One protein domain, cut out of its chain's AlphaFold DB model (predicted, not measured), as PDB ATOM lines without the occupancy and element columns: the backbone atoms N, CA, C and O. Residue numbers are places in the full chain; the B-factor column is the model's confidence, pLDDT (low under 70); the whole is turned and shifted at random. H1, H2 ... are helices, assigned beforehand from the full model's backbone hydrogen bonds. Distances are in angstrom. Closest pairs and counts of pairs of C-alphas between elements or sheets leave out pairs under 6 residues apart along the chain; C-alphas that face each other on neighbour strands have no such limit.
ATOM      1  N   ALA A  17      26.462  35.740 -40.596       83.62
ATOM      2  CA  ALA A  17      27.781  35.446 -40.040       83.62
ATOM      3  C   ALA A  17      28.862  36.411 -40.560       83.62
ATOM      4  O   ALA A  17      29.671  36.906 -39.779       83.62
ATOM      5  N   GLY A  18      28.839  36.736 -41.856       85.31
ATOM      6  CA  GLY A  18      29.752  37.706 -42.458       85.31
ATOM      7  C   GLY A  18      29.590  39.115 -41.883       85.31
ATOM      8  O   GLY A  18      30.578  39.762 -41.537       85.31
ATOM      9  N   SER A  19      28.346  39.563 -41.715       85.94
ATOM     10  CA  SER A  19      28.023  40.855 -41.099       85.94
ATOM     11  C   SER A  19      28.390  40.891 -39.613       85.94
ATOM     12  O   SER A  19      28.955  41.875 -39.140       85.94
ATOM     13  N   LEU A  20      28.138  39.802 -38.879       85.62
ATOM     14  CA  LEU A  20      28.521  39.675 -37.473       85.62
ATOM     15  C   LEU A  20      30.047  39.713 -37.316       85.62
ATOM     16  O   LEU A  20      30.553  40.363 -36.407       85.62
ATOM     17  N   GLN A  21      30.784  39.068 -38.224       86.19
ATOM     18  CA  GLN A  21      32.244  39.078 -38.227       86.19
ATOM     19  C   GLN A  21      32.804  40.485 -38.463       86.19
ATOM     20  O   GLN A  21      33.767  40.868 -37.806       86.19
ATOM     21  N   GLU A  22      32.217  41.266 -39.372       87.75
ATOM     22  CA  GLU A  22      32.598  42.670 -39.558       87.75
ATOM     23  C   GLU A  22      32.262  43.527 -38.331       87.75
ATOM     24  O   GLU A  22      33.080  44.355 -37.933       87.75
ATOM     25  N   LEU A  23      31.116  43.285 -37.688       86.44
ATOM     26  CA  LEU A  23      30.694  43.999 -36.483       86.44
ATOM     27  C   LEU A  23      31.676  43.789 -35.318       86.44
ATOM     28  O   LEU A  23      32.104  44.762 -34.702       86.44
ATOM     29  N   ILE A  24      32.080  42.542 -35.052       87.50
ATOM     30  CA  ILE A  24      32.984  42.190 -33.940       87.50
ATOM     31  C   ILE A  24      34.472  42.452 -34.230       87.50
ATOM     32  O   ILE A  24      35.308  42.186 -33.366       87.50
ATOM     33  N   ARG A  25      34.833  42.956 -35.424       87.69
ATOM     34  CA  ARG A  25      36.196  43.468 -35.685       87.69
ATOM     35  C   ARG A  25      36.497  44.714 -34.862       87.69
ATOM     36  O   ARG A  25      37.652  44.952 -34.529       87.69
ATOM     37  N   ASN A  26      35.475  45.511 -34.563       90.25
ATOM     38  CA  ASN A  26      35.594  46.634 -33.650       90.25
ATOM     39  C   ASN A  26      35.518  46.127 -32.202       90.25
ATOM     40  O   ASN A  26      34.622  45.359 -31.849       90.25
ATOM     41  N   GLU A  27      36.456  46.569 -31.368       82.81
ATOM     42  CA  GLU A  27      36.590  46.089 -29.993       82.81
ATOM     43  C   GLU A  27      35.384  46.439 -29.108       82.81
ATOM     44  O   GLU A  27      34.916  45.600 -28.337       82.81
ATOM     45  N   ASP A  28      34.850  47.654 -29.234       89.88
ATOM     46  CA  ASP A  28      33.673  48.091 -28.482       89.88
ATOM     47  C   ASP A  28      32.447  47.264 -28.856       89.88
ATOM     48  O   ASP A  28      31.765  46.727 -27.981       89.88
ATOM     49  N   ASN A  29      32.218  47.075 -30.155       89.56
ATOM     50  CA  ASN A  29      31.133  46.237 -30.656       89.56
ATOM     51  C   ASN A  29      31.294  44.786 -30.198       89.56
ATOM     52  O   ASN A  29      30.324  44.150 -29.796       89.56
ATOM     53  N   ARG A  30      32.523  44.261 -30.197       88.38
ATOM     54  CA  ARG A  30      32.823  42.919 -29.695       88.38
ATOM     55  C   ARG A  30      32.455  42.774 -28.221       88.38
ATOM     56  O   ARG A  30      31.814  41.788 -27.858       88.38
ATOM     57  N   ARG A  31      32.811  43.747 -27.375       85.31
ATOM     58  CA  ARG A  31      32.425  43.765 -25.952       85.31
ATOM     59  C   ARG A  31      30.914  43.857 -25.768       85.31
ATOM     60  O   ARG A  31      30.360  43.131 -24.947       85.31
ATOM     61  N   GLN A  32      30.243  44.706 -26.543       87.25
ATOM     62  CA  GLN A  32      28.789  44.855 -26.481       87.25
ATOM     63  C   GLN A  32      28.057  43.579 -26.904       87.25
ATOM     64  O   GLN A  32      27.147  43.147 -26.204       87.25
ATOM     65  N   VAL A  33      28.484  42.931 -27.991       86.56
ATOM     66  CA  VAL A  33      27.944  41.636 -28.433       86.56
ATOM     67  C   VAL A  33      28.171  40.576 -27.353       86.56
ATOM     68  O   VAL A  33      27.242  39.854 -27.003       86.56
ATOM     69  N   ARG A  34      29.367  40.518 -26.750       85.69
ATOM     70  CA  ARG A  34      29.635  39.592 -25.637       85.69
ATOM     71  C   ARG A  34      28.682  39.809 -24.459       85.69
ATOM     72  O   ARG A  34      28.093  38.842 -23.995       85.69
ATOM     73  N   ARG A  35      28.456  41.058 -24.041       83.00
ATOM     74  CA  ARG A  35      27.482  41.406 -22.988       83.00
ATOM     75  C   ARG A  35      26.051  41.030 -23.363       83.00
ATOM     76  O   ARG A  35      25.369  40.362 -22.592       83.00
ATOM     77  N   ALA A  36      25.603  41.434 -24.553       87.00
ATOM     78  CA  ALA A  36      24.229  41.248 -25.019       87.00
ATOM     79  C   ALA A  36      23.832  39.768 -25.086       87.00
ATOM     80  O   ALA A  36      22.715  39.406 -24.726       87.00
ATOM     81  N   PHE A  37      24.765  38.912 -25.500       85.12
ATOM     82  CA  PHE A  37      24.548  37.472 -25.595       85.12
ATOM     83  C   PHE A  37      25.045  36.697 -24.366       85.12
ATOM     84  O   PHE A  37      25.049  35.469 -24.400       85.12
ATOM     85  N   ARG A  38      25.467  37.387 -23.293       80.62
ATOM     86  CA  ARG A  38      26.100  36.782 -22.104       80.62
ATOM     87  C   ARG A  38      27.226  35.802 -22.466       80.62
ATOM     88  O   ARG A  38      27.445  34.806 -21.791       80.62
ATOM     89  N   LEU A  39      27.951  36.109 -23.540       77.62
ATOM     90  CA  LEU A  39      29.171  35.424 -23.972       77.62
ATOM     91  C   LEU A  39      30.396  36.001 -23.250       77.62
ATOM     92  O   LEU A  39      31.503  35.979 -23.795       77.62
ATOM     93  N   GLU A  40      30.196  36.601 -22.075       66.69
ATOM     94  CA  GLU A  40      31.282  36.983 -21.186       66.69
ATOM     95  C   GLU A  40      31.982  35.697 -20.753       66.69
ATOM     96  O   GLU A  40      31.599  35.030 -19.801       66.69
ATOM     97  N   VAL A  41      32.993  35.306 -21.524       66.31
ATOM     98  CA  VAL A  41      34.066  34.470 -21.007       66.31
ATOM     99  C   VAL A  41      34.719  35.338 -19.946       66.31
ATOM    100  O   VAL A  41      35.292  36.360 -20.326       66.31
ATOM    101  N   GLU A  42      34.553  34.993 -18.667       60.88
ATOM    102  CA  GLU A  42      35.249  35.636 -17.547       60.88
ATOM    103  C   GLU A  42      36.724  35.806 -17.940       60.88
ATOM    104  O   GLU A  42      37.446  34.814 -18.064       60.88
ATOM    105  N   PRO A  43      37.179  37.040 -18.224       63.91
ATOM    106  CA  PRO A  43      38.566  37.301 -18.558       63.91
ATOM    107  C   PRO A  43      39.343  37.682 -17.297       63.91
ATOM    108  O   PRO A  43      40.410  38.285 -17.391       63.91
ATOM    109  N   GLU A  44      38.805  37.383 -16.117       65.31
ATOM    110  CA  GLU A  44      39.531  37.559 -14.876       65.31
ATOM    111  C   GLU A  44      40.373  36.311 -14.676       65.31
ATOM    112  O   GLU A  44      39.887  35.234 -14.331       65.31
ATOM    113  N   LEU A  45      41.667  36.460 -14.966       67.62
ATOM    114  CA  LEU A  45      42.667  35.536 -14.467       67.62
ATOM    115  C   LEU A  45      42.412  35.384 -12.965       67.62
ATOM    116  O   LEU A  45      42.421  36.397 -12.259       67.62
ATOM    117  N   PRO A  46      42.181  34.152 -12.473       81.81
ATOM    118  CA  PRO A  46      42.061  33.903 -11.051       81.81
ATOM    119  C   PRO A  46      43.184  34.631 -10.309       81.81
ATOM    120  O   PRO A  46      44.319  34.619 -10.798       81.81
ATOM    121  N   PRO A  47      42.915  35.249  -9.148       75.50
ATOM    122  CA  PRO A  47      43.881  36.111  -8.465       75.50
ATOM    123  C   PRO A  47      45.228  35.411  -8.246       75.50
ATOM    124  O   PRO A  47      46.279  36.018  -8.401       75.50
ATOM    125  N   THR A  48      45.208  34.099  -8.008       80.12
ATOM    126  CA  THR A  48      46.404  33.254  -7.909       80.12
ATOM    127  C   THR A  48      47.261  33.251  -9.178       80.12
ATOM    128  O   THR A  48      48.484  33.300  -9.091       80.12
ATOM    129  N   LEU A  49      46.643  33.191 -10.359       79.94
ATOM    130  CA  LEU A  49      47.357  33.226 -11.634       79.94
ATOM    131  C   LEU A  49      47.854  34.635 -11.967       79.94
ATOM    132  O   LEU A  49      48.949  34.765 -12.505       79.94
ATOM    133  N   ALA A  50      47.103  35.680 -11.609       82.19
ATOM    134  CA  ALA A  50      47.579  37.057 -11.726       82.19
ATOM    135  C   ALA A  50      48.823  37.295 -10.849       82.19
ATOM    136  O   ALA A  50      49.830  37.791 -11.344       82.19
ATOM    137  N   SER A  51      48.798  36.848  -9.587       85.81
ATOM    138  CA  SER A  51      49.955  36.926  -8.684       85.81
ATOM    139  C   SER A  51      51.158  36.121  -9.179       85.81
ATOM    140  O   SER A  51      52.293  36.549  -8.999       85.81
ATOM    141  N   LEU A  52      50.935  34.963  -9.811       89.50
ATOM    142  CA  LEU A  52      52.019  34.163 -10.383       89.50
ATOM    143  C   LEU A  52      52.708  34.885 -11.549       89.50
ATOM    144  O   LEU A  52      53.932  34.861 -11.642       89.50
ATOM    145  N   LEU A  53      51.935  35.516 -12.436       88.25
ATOM    146  CA  LEU A  53      52.486  36.267 -13.564       88.25
ATOM    147  C   LEU A  53      53.270  37.497 -13.091       88.25
ATOM    148  O   LEU A  53      54.362  37.736 -13.598       88.25
ATOM    149  N   ASP A  54      52.765  38.202 -12.076       87.94
ATOM    150  CA  ASP A  54      53.447  39.347 -11.461       87.94
ATOM    151  C   ASP A  54      54.781  38.930 -10.812       87.94
ATOM    152  O   ASP A  54      55.814  39.560 -11.024       87.94
ATOM    153  N   ALA A  55      54.807  37.787 -10.115       89.88
ATOM    154  CA  ALA A  55      56.037  37.234  -9.543       89.88
ATOM    155  C   ALA A  55      57.075  36.844 -10.614       89.88
ATOM    156  O   ALA A  55      58.276  37.027 -10.411       89.88
ATOM    157  N   ILE A  56      56.633  36.317 -11.763       90.69
ATOM    158  CA  ILE A  56      57.522  35.999 -12.892       90.69
ATOM    159  C   ILE A  56      58.096  37.283 -13.503       90.69
ATOM    160  O   ILE A  56      59.283  37.328 -13.828       90.69
ATOM    161  N   GLU A  57      57.278  38.326 -13.650       87.62
ATOM    162  CA  GLU A  57      57.722  39.620 -14.167       87.62
ATOM    163  C   GLU A  57      58.726  40.295 -13.222       87.62
ATOM    164  O   GLU A  57      59.776  40.749 -13.677       87.62
ATOM    165  N   GLN A  58      58.470  40.276 -11.912       86.19
ATOM    166  CA  GLN A  58      59.409  40.772 -10.902       86.19
ATOM    167  C   GLN A  58      60.737  40.012 -10.939       86.19
ATOM    168  O   GLN A  58      61.790  40.640 -11.028       86.19
ATOM    169  N   ALA A  59      60.707  38.677 -10.979       84.12
ATOM    170  CA  ALA A  59      61.920  37.869 -11.091       84.12
ATOM    171  C   ALA A  59      62.704  38.185 -12.378       84.12
ATOM    172  O   ALA A  59      63.932  38.267 -12.364       84.12
ATOM    173  N   HIS A  60      62.013  38.419 -13.496       77.94
ATOM    174  CA  HIS A  60      62.658  38.824 -14.741       77.94
ATOM    175  C   HIS A  60      63.325  40.203 -14.620       77.94
ATOM    176  O   HIS A  60      64.487  40.362 -14.998       77.94
ATOM    177  N   GLN A  61      62.636  41.186 -14.042       77.19
ATOM    178  CA  GLN A  61      63.197  42.518 -13.810       77.19
ATOM    179  C   GLN A  61      64.387  42.477 -12.842       77.19
ATOM    180  O   GLN A  61      65.386  43.156 -13.072       77.19
ATOM    181  N   GLU A  62      64.333  41.652 -11.798       72.75
ATOM    182  CA  GLU A  62      65.446  41.438 -10.869       72.75
ATOM    183  C   GLU A  62      66.663  40.825 -11.568       72.75
ATOM    184  O   GLU A  62      67.768  41.323 -11.386       72.75
ATOM    185  N   THR A  63      66.474  39.825 -12.438       68.38
ATOM    186  CA  THR A  63      67.585  39.230 -13.210       68.38
ATOM    187  C   THR A  63      68.233  40.198 -14.202       68.38
ATOM    188  O   THR A  63      69.415  40.058 -14.512       68.38
ATOM    189  N   ILE A  64      67.483  41.185 -14.700       65.25
ATOM    190  CA  ILE A  64      68.006  42.224 -15.598       65.25
ATOM    191  C   ILE A  64      68.744  43.312 -14.807       65.25
ATOM    192  O   ILE A  64      69.794  43.780 -15.244       65.25
ATOM    193  N   ASN A  65      68.205  43.722 -13.655       62.84
ATOM    194  CA  ASN A  65      68.767  44.800 -12.834       62.84
ATOM    195  C   ASN A  65      69.956  44.346 -11.978       62.84
ATOM    196  O   ASN A  65      70.860  45.133 -11.699       62.84
ATOM    197  N   TYR A  66      69.977  43.073 -11.600       60.16
ATOM    198  CA  TYR A  66      71.084  42.413 -10.934       60.16
ATOM    199  C   TYR A  66      71.397  41.153 -11.731       60.16
ATOM    200  O   TYR A  66      70.840  40.092 -11.432       60.16
TER     201      TYR A  66
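This is residues 17 to 66 of the 94 residues of an uncharacterized protein of Mesorhizobium sp. LNHC221B00 (UniProt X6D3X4). Two short helices, H1 and H2, stand near each other as a small angled head at one end; a stretched link, residues 37 to 46, leads away from them to one long helix, H3, which packs on neither of them. H3 makes the far end of the length, and residues 46 to 52 and 54 to 66 stick out free. The printed part has 50 residues with three named helices, in the order H1, H2, H3, and no named strand; its class is all helix. The whole is extended, with a radius of gyration of the C-alphas of 17.8 A, and spans 52 by 21 by 15 A.

H1, residues 17 to 23, and H2, residues 27 to 36, are close but not clearly touching, with 2 pairs of C-alphas within 8 A. Their closest C-alphas, those of Leu 23 and Asn 29, are 6.3 A apart. The two helices run opposite ways at a steep tilt of 60 degrees. H3, residues 47 to 65, is apart from H1 and from H2. In H1, H2 and H3 every O i to N i+4 pair is within hydrogen-bond range.

H1 begins with C-alpha 17 at (27.781, 35.446, -40.040). H2 measures 14.2 A from its first to its last C-alpha and ends with C-alpha 36 at (24.229, 41.248, -25.019). H3, the longest helix with 19 residues, measures 26.7 A and ends with C-alpha 65 at (68.767, 44.800, -12.834).

The two C-alphas farthest apart, those of Ala 17 and Tyr 66, are 52.6 A apart. The printed part has no cut. The link from H1 to H2 is tight, with 3 residues, and that from H2 to H3 is short, with 10. The mean pLDDT of the printed part is 80.8, and residues 40 to 45 and 63 to 66 are under 70.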